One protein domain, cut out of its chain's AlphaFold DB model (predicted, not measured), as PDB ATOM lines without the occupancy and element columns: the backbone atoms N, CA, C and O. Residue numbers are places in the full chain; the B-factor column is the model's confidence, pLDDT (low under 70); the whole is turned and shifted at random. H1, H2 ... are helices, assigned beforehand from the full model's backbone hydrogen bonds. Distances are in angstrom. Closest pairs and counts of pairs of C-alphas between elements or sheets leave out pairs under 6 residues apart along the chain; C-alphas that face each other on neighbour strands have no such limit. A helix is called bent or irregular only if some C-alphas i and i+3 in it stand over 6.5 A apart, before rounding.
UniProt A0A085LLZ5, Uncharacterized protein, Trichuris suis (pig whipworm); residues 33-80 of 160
ATOM      1  N   PRO A  33     150.828 -27.667  -1.031       85.31
ATOM      2  CA  PRO A  33     152.084 -28.402  -0.854       85.31
ATOM      3  C   PRO A  33     152.933 -28.439  -2.129       85.31
ATOM      4  O   PRO A  33     154.128 -28.182  -2.061       85.31
ATOM      5  N   LYS A  34     152.319 -28.636  -3.306       84.31
ATOM      6  CA  LYS A  34     153.026 -28.603  -4.601       84.31
ATOM      7  C   LYS A  34     153.726 -27.261  -4.855       84.31
ATOM      8  O   LYS A  34     154.887 -27.236  -5.247       84.31
ATOM      9  N   ALA A  35     153.037 -26.149  -4.588       84.12
ATOM     10  CA  ALA A  35     153.597 -24.809  -4.759       84.12
ATOM     11  C   ALA A  35     154.692 -24.513  -3.723       84.12
ATOM     12  O   ALA A  35     155.696 -23.895  -4.059       84.12
ATOM     13  N   ILE A  36     154.524 -24.982  -2.482       88.62
ATOM     14  CA  ILE A  36     155.540 -24.861  -1.427       88.62
ATOM     15  C   ILE A  36     156.811 -25.602  -1.853       88.62
ATOM     16  O   ILE A  36     157.873 -24.987  -1.910       88.62
ATOM     17  N   ILE A  37     156.695 -26.882  -2.231       90.44
ATOM     18  CA  ILE A  37     157.824 -27.695  -2.708       90.44
ATOM     19  C   ILE A  37     158.540 -26.977  -3.848       90.44
ATOM     20  O   ILE A  37     159.744 -26.752  -3.782       90.44
ATOM     21  N   GLN A  38     157.792 -26.551  -4.864       87.81
ATOM     22  CA  GLN A  38     158.365 -25.870  -6.015       87.81
ATOM     23  C   GLN A  38     159.092 -24.576  -5.641       87.81
ATOM     24  O   GLN A  38     160.198 -24.351  -6.126       87.81
ATOM     25  N   ASN A  39     158.493 -23.723  -4.810       90.25
ATOM     26  CA  ASN A  39     159.076 -22.432  -4.457       90.25
ATOM     27  C   ASN A  39     160.365 -22.600  -3.648       90.25
ATOM     28  O   ASN A  39     161.347 -21.919  -3.934       90.25
ATOM     29  N   HIS A  40     160.396 -23.517  -2.674       94.62
ATOM     30  CA  HIS A  40     161.620 -23.778  -1.913       94.62
ATOM     31  C   HIS A  40     162.698 -24.447  -2.778       94.62
ATOM     32  O   HIS A  40     163.859 -24.059  -2.677       94.62
ATOM     33  N   SER A  41     162.334 -25.375  -3.670       92.25
ATOM     34  CA  SER A  41     163.280 -25.966  -4.628       92.25
ATOM     35  C   SER A  41     163.863 -24.920  -5.580       92.25
ATOM     36  O   SER A  41     165.068 -24.896  -5.799       92.25
ATOM     37  N   ALA A  42     163.031 -24.027  -6.121       91.19
ATOM     38  CA  ALA A  42     163.480 -22.943  -6.990       91.19
ATOM     39  C   ALA A  42     164.429 -21.983  -6.256       91.19
ATOM     40  O   ALA A  42     165.512 -21.700  -6.758       91.19
ATOM     41  N   ALA A  43     164.067 -21.558  -5.044       93.19
ATOM     42  CA  ALA A  43     164.892 -20.658  -4.244       93.19
ATOM     43  C   ALA A  43     166.269 -21.258  -3.910       93.19
ATOM     44  O   ALA A  43     167.275 -20.561  -4.008       93.19
ATOM     45  N   LEU A  44     166.337 -22.560  -3.601       93.88
ATOM     46  CA  LEU A  44     167.610 -23.264  -3.401       93.88
ATOM     47  C   LEU A  44     168.495 -23.250  -4.656       93.88
ATOM     48  O   LEU A  44     169.710 -23.123  -4.541       93.88
ATOM     49  N   LEU A  45     167.900 -23.376  -5.845       92.06
ATOM     50  CA  LEU A  45     168.622 -23.377  -7.123       92.06
ATOM     51  C   LEU A  45     169.086 -21.976  -7.552       92.06
ATOM     52  O   LEU A  45     170.055 -21.854  -8.297       92.06
ATOM     53  N   GLU A  46     168.388 -20.928  -7.115       92.00
ATOM     54  CA  GLU A  46     168.703 -19.531  -7.443       92.00
ATOM     55  C   GLU A  46     169.619 -18.856  -6.410       92.00
ATOM     56  O   GLU A  46     170.190 -17.796  -6.696       92.00
ATOM     57  N   LEU A  47     169.779 -19.465  -5.229       92.19
ATOM     58  CA  LEU A  47     170.533 -18.924  -4.103       92.19
ATOM     59  C   LEU A  47     171.972 -18.570  -4.510       92.19
ATOM     60  O   LEU A  47     172.733 -19.403  -4.998       92.19
ATOM     61  N   GLN A  48     172.362 -17.316  -4.280       87.00
ATOM     62  CA  GLN A  48     173.707 -16.832  -4.584       87.00
ATOM     63  C   GLN A  48     174.571 -16.852  -3.326       87.00
ATOM     64  O   GLN A  48     174.265 -16.188  -2.331       87.00
ATOM     65  N   ALA A  49     175.677 -17.589  -3.378       86.25
ATOM     66  CA  ALA A  49     176.630 -17.630  -2.281       86.25
ATOM     67  C   ALA A  49     177.450 -16.331  -2.215       86.25
ATOM     68  O   ALA A  49     177.924 -15.813  -3.225       86.25
ATOM     69  N   SER A  50     177.649 -15.815  -1.005       83.62
ATOM     70  CA  SER A  50     178.536 -14.684  -0.739       83.62
ATOM     71  C   SER A  50     179.275 -14.935   0.569       83.62
ATOM     72  O   SER A  50     178.643 -15.160   1.604       83.62
ATOM     73  N   ALA A  51     180.609 -14.887   0.526       81.94
ATOM     74  CA  ALA A  51     181.457 -15.114   1.697       81.94
ATOM     75  C   ALA A  51     181.184 -14.095   2.820       81.94
ATOM     76  O   ALA A  51     181.199 -14.443   3.997       81.94
ATOM     77  N   GLU A  52     180.841 -12.859   2.456       89.69
ATOM     78  CA  GLU A  52     180.505 -11.775   3.389       89.69
ATOM     79  C   GLU A  52     179.157 -11.988   4.098       89.69
ATOM     80  O   GLU A  52     178.887 -11.379   5.131       89.69
ATOM     81  N   ARG A  53     178.299 -12.866   3.563       91.12
ATOM     82  CA  ARG A  53     176.958 -13.161   4.091       91.12
ATOM     83  C   ARG A  53     176.776 -14.640   4.424       91.12
ATOM     84  O   ARG A  53     175.676 -15.172   4.295       91.12
ATOM     85  N   LEU A  54     177.836 -15.301   4.890       93.00
ATOM     86  CA  LEU A  54     177.828 -16.745   5.137       93.00
ATOM     87  C   LEU A  54     176.739 -17.191   6.125       93.00
ATOM     88  O   LEU A  54     176.088 -18.203   5.893       93.00
ATOM     89  N   ARG A  55     176.500 -16.421   7.196       94.06
ATOM     90  CA  ARG A  55     175.426 -16.719   8.158       94.06
ATOM     91  C   ARG A  55     174.048 -16.666   7.503       94.06
ATOM     92  O   ARG A  55     173.260 -17.580   7.679       94.06
ATOM     93  N   HIS A  56     173.789 -15.631   6.712       92.19
ATOM     94  CA  HIS A  56     172.518 -15.504   6.010       92.19
ATOM     95  C   HIS A  56     172.324 -16.633   4.989       92.19
ATOM     96  O   HIS A  56     171.265 -17.243   4.965       92.19
ATOM     97  N   LEU A  57     173.363 -16.970   4.215       93.56
ATOM     98  CA  LEU A  57     173.332 -18.111   3.295       93.56
ATOM     99  C   LEU A  57     173.011 -19.421   4.030       93.56
ATOM    100  O   LEU A  57     172.168 -20.191   3.583       93.56
ATOM    101  N   HIS A  58     173.679 -19.664   5.157       94.19
ATOM    102  CA  HIS A  58     173.439 -20.828   6.003       94.19
ATOM    103  C   HIS A  58     171.988 -20.887   6.498       94.19
ATOM    104  O   HIS A  58     171.344 -21.930   6.385       94.19
ATOM    105  N   ASP A  59     171.466 -19.771   7.005       94.81
ATOM    106  CA  ASP A  59     170.112 -19.706   7.551       94.81
ATOM    107  C   ASP A  59     169.054 -19.919   6.456       94.81
ATOM    108  O   ASP A  59     168.103 -20.668   6.675       94.81
ATOM    109  N   GLU A  60     169.254 -19.364   5.254       94.69
ATOM    110  CA  GLU A  60     168.381 -19.604   4.094       94.69
ATOM    111  C   GLU A  60     168.409 -21.078   3.660       94.69
ATOM    112  O   GLU A  60     167.357 -21.687   3.459       94.69
ATOM    113  N   LEU A  61     169.596 -21.691   3.568       94.69
ATOM    114  CA  LEU A  61     169.728 -23.111   3.220       94.69
ATOM    115  C   LEU A  61     168.985 -24.003   4.222       94.69
ATOM    116  O   LEU A  61     168.195 -24.860   3.818       94.69
ATOM    117  N   ILE A  62     169.195 -23.779   5.525       95.62
ATOM    118  CA  ILE A  62     168.487 -24.518   6.576       95.62
ATOM    119  C   ILE A  62     166.984 -24.289   6.474       95.62
ATOM    120  O   ILE A  62     166.216 -25.250   6.562       95.62
ATOM    121  N   TRP A  63     166.554 -23.041   6.285       95.88
ATOM    122  CA  TRP A  63     165.146 -22.688   6.184       95.88
ATOM    123  C   TRP A  63     164.452 -23.423   5.036       95.88
ATOM    124  O   TRP A  63     163.441 -24.094   5.261       95.88
ATOM    125  N   HIS A  64     165.008 -23.365   3.822       96.00
ATOM    126  CA  HIS A  64     164.410 -24.026   2.664       96.00
ATOM    127  C   HIS A  64     164.376 -25.551   2.818       96.00
ATOM    128  O   HIS A  64     163.341 -26.159   2.544       96.00
ATOM    129  N   VAL A  65     165.457 -26.173   3.304       95.62
ATOM    130  CA  VAL A  65     165.496 -27.628   3.534       95.62
ATOM    131  C   VAL A  65     164.497 -28.045   4.614       95.62
ATOM    132  O   VAL A  65     163.748 -29.003   4.427       95.62
ATOM    133  N   THR A  66     164.416 -27.303   5.718       96.31
ATOM    134  CA  THR A  66     163.483 -27.607   6.814       96.31
ATOM    135  C   THR A  66     162.030 -27.471   6.366       96.31
ATOM    136  O   THR A  66     161.200 -28.313   6.709       96.31
ATOM    137  N   ALA A  67     161.714 -26.451   5.562       94.56
ATOM    138  CA  ALA A  67     160.379 -26.273   5.002       94.56
ATOM    139  C   ALA A  67     159.986 -27.429   4.066       94.56
ATOM    140  O   ALA A  67     158.860 -27.919   4.144       94.56
ATOM    141  N   LEU A  68     160.918 -27.910   3.236       94.81
ATOM    142  CA  LEU A  68     160.715 -29.084   2.383       94.81
ATOM    143  C   LEU A  68     160.465 -30.354   3.209       94.81
ATOM    144  O   LEU A  68     159.514 -31.089   2.938       94.81
ATOM    145  N   CYS A  69     161.236 -30.575   4.275       94.94
ATOM    146  CA  CYS A  69     160.991 -31.676   5.206       94.94
ATOM    147  C   CYS A  69     159.608 -31.575   5.872       94.94
ATOM    148  O   CYS A  69     158.903 -32.578   5.979       94.94
ATOM    149  N   ALA A  70     159.182 -30.372   6.270       93.12
ATOM    150  CA  ALA A  70     157.893 -30.145   6.928       93.12
ATOM    151  C   ALA A  70     156.683 -30.475   6.036       93.12
ATOM    152  O   ALA A  70     155.626 -30.837   6.551       93.12
ATOM    153  N   VAL A  71     156.833 -30.392   4.711       91.62
ATOM    154  CA  VAL A  71     155.802 -30.803   3.741       91.62
ATOM    155  C   VAL A  71     155.971 -32.243   3.246       91.62
ATOM    156  O   VAL A  71     155.323 -32.636   2.279       91.62
ATOM    157  N   GLY A  72     156.817 -33.040   3.906       92.62
ATOM    158  CA  GLY A  72     157.040 -34.444   3.558       92.62
ATOM    159  C   GLY A  72     157.839 -34.619   2.270       92.62
ATOM    160  O   GLY A  72     157.595 -35.566   1.523       92.62
ATOM    161  N   LYS A  73     158.753 -33.683   1.986       93.75
ATOM    162  CA  LYS A  73     159.620 -33.720   0.812       93.75
ATOM    163  C   LYS A  73     161.091 -33.534   1.162       93.75
ATOM    164  O   LYS A  73     161.750 -32.630   0.663       93.75
ATOM    165  N   ASP A  74     161.603 -34.416   2.018       94.50
ATOM    166  CA  ASP A  74     163.014 -34.451   2.413       94.50
ATOM    167  C   ASP A  74     163.936 -34.534   1.174       94.50
ATOM    168  O   ASP A  74     163.896 -35.544   0.453       94.50
ATOM    169  N   PRO A  75     164.783 -33.517   0.916       92.81
ATOM    170  CA  PRO A  75     165.717 -33.520  -0.208       92.81
ATOM    171  C   PRO A  75     166.672 -34.718  -0.233       92.81
ATOM    172  O   PRO A  75     167.075 -35.146  -1.311       92.81
ATOM    173  N   ALA A  76     167.023 -35.277   0.928       91.50
ATOM    174  CA  ALA A  76     167.981 -36.373   1.034       91.50
ATOM    175  C   ALA A  76     167.356 -37.763   0.831       91.50
ATOM    176  O   ALA A  76     168.085 -38.737   0.653       91.50
ATOM    177  N   ARG A  77     166.023 -37.886   0.908       93.12
ATOM    178  CA  ARG A  77     165.340 -39.195   0.943       93.12
ATOM    179  C   ARG A  77     164.149 -39.323   0.005       93.12
ATOM    180  O   ARG A  77     163.880 -40.415  -0.481       93.12
ATOM    181  N   GLN A  78     163.396 -38.246  -0.187       95.00
ATOM    182  CA  GLN A  78     162.088 -38.265  -0.845       95.00
ATOM    183  C   GLN A  78     162.069 -37.450  -2.138       95.00
ATOM    184  O   GLN A  78     161.202 -37.678  -2.981       95.00
ATOM    185  N   MET A  79     162.972 -36.481  -2.296       92.44
ATOM    186  CA  MET A  79     163.076 -35.689  -3.520       92.44
ATOM    187  C   MET A  79     163.676 -36.525  -4.647       92.44
ATOM    188  O   MET A  79     164.749 -37.107  -4.507       92.44
ATOM    189  N   THR A  80     162.984 -36.570  -5.780       92.81
ATOM    190  CA  THR A  80     163.455 -37.287  -6.964       92.81
ATOM    191  C   THR A  80     164.259 -36.365  -7.878       92.81
ATOM    192  O   THR A  80     164.051 -35.150  -7.915       92.81
TER     193      THR A  80
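Overview. This is residues 33 to 80 of the 160 residues of an uncharacterized protein of Trichuris suis (pig whipworm) (UniProt A0A085LLZ5). The model is a helical hairpin: two helices side by side, H1 and the longer H2, run opposite ways and make the long axis. Residues 50 to 56, of which 51 to 56 belong to H2, stick out at the turn, and residues 71 to 80 form a tail outside the named helices. The printed part has 48 residues with two named helices, H1 then H2, and no named strand; the class is all helix. It is only just compact, close to loose, with a radius of gyration of the C-alphas of 11.2 A, and spans 32 by 15 by 15 A.

Arrangement. Start with H1, residues 33 to 46, and compare it with H2, residues 51 to 70. They touch, and their closest C-alphas are those of His 40 and His 64, 5.4 A apart. H2 touches H1 with residues 61 to 68 alone. Their lines stand at a shallow tilt of 21 degrees, opposite ways, and the two form a helical hairpin. In H1 every O i to N i+4 pair is within hydrogen-bond range; in H2, 14 of 16 are.

Along the chain. Find C-alpha 33 at (152.084, -28.402, -0.854); from there H1 runs 20.0 A to C-alpha 46. H2 begins at C-alpha 51, at (181.457, -15.114, 1.697), and runs 28.4 A to C-alpha 70, at (157.893, -30.145, 6.928). H2 is irregular, with C-alphas 52 and 55 8.5 A apart, and has a kink of 29 degrees near residue 58.

Size, cuts and confidence. Look at Pro 33 and Glu 52 for the two C-alphas farthest apart, 33.2 A. The outline is a rod. The link from H1 to H2 is tight, and the printed part has no cut. Mean pLDDT of the printed part is 91.9, and no printed residue is under 70.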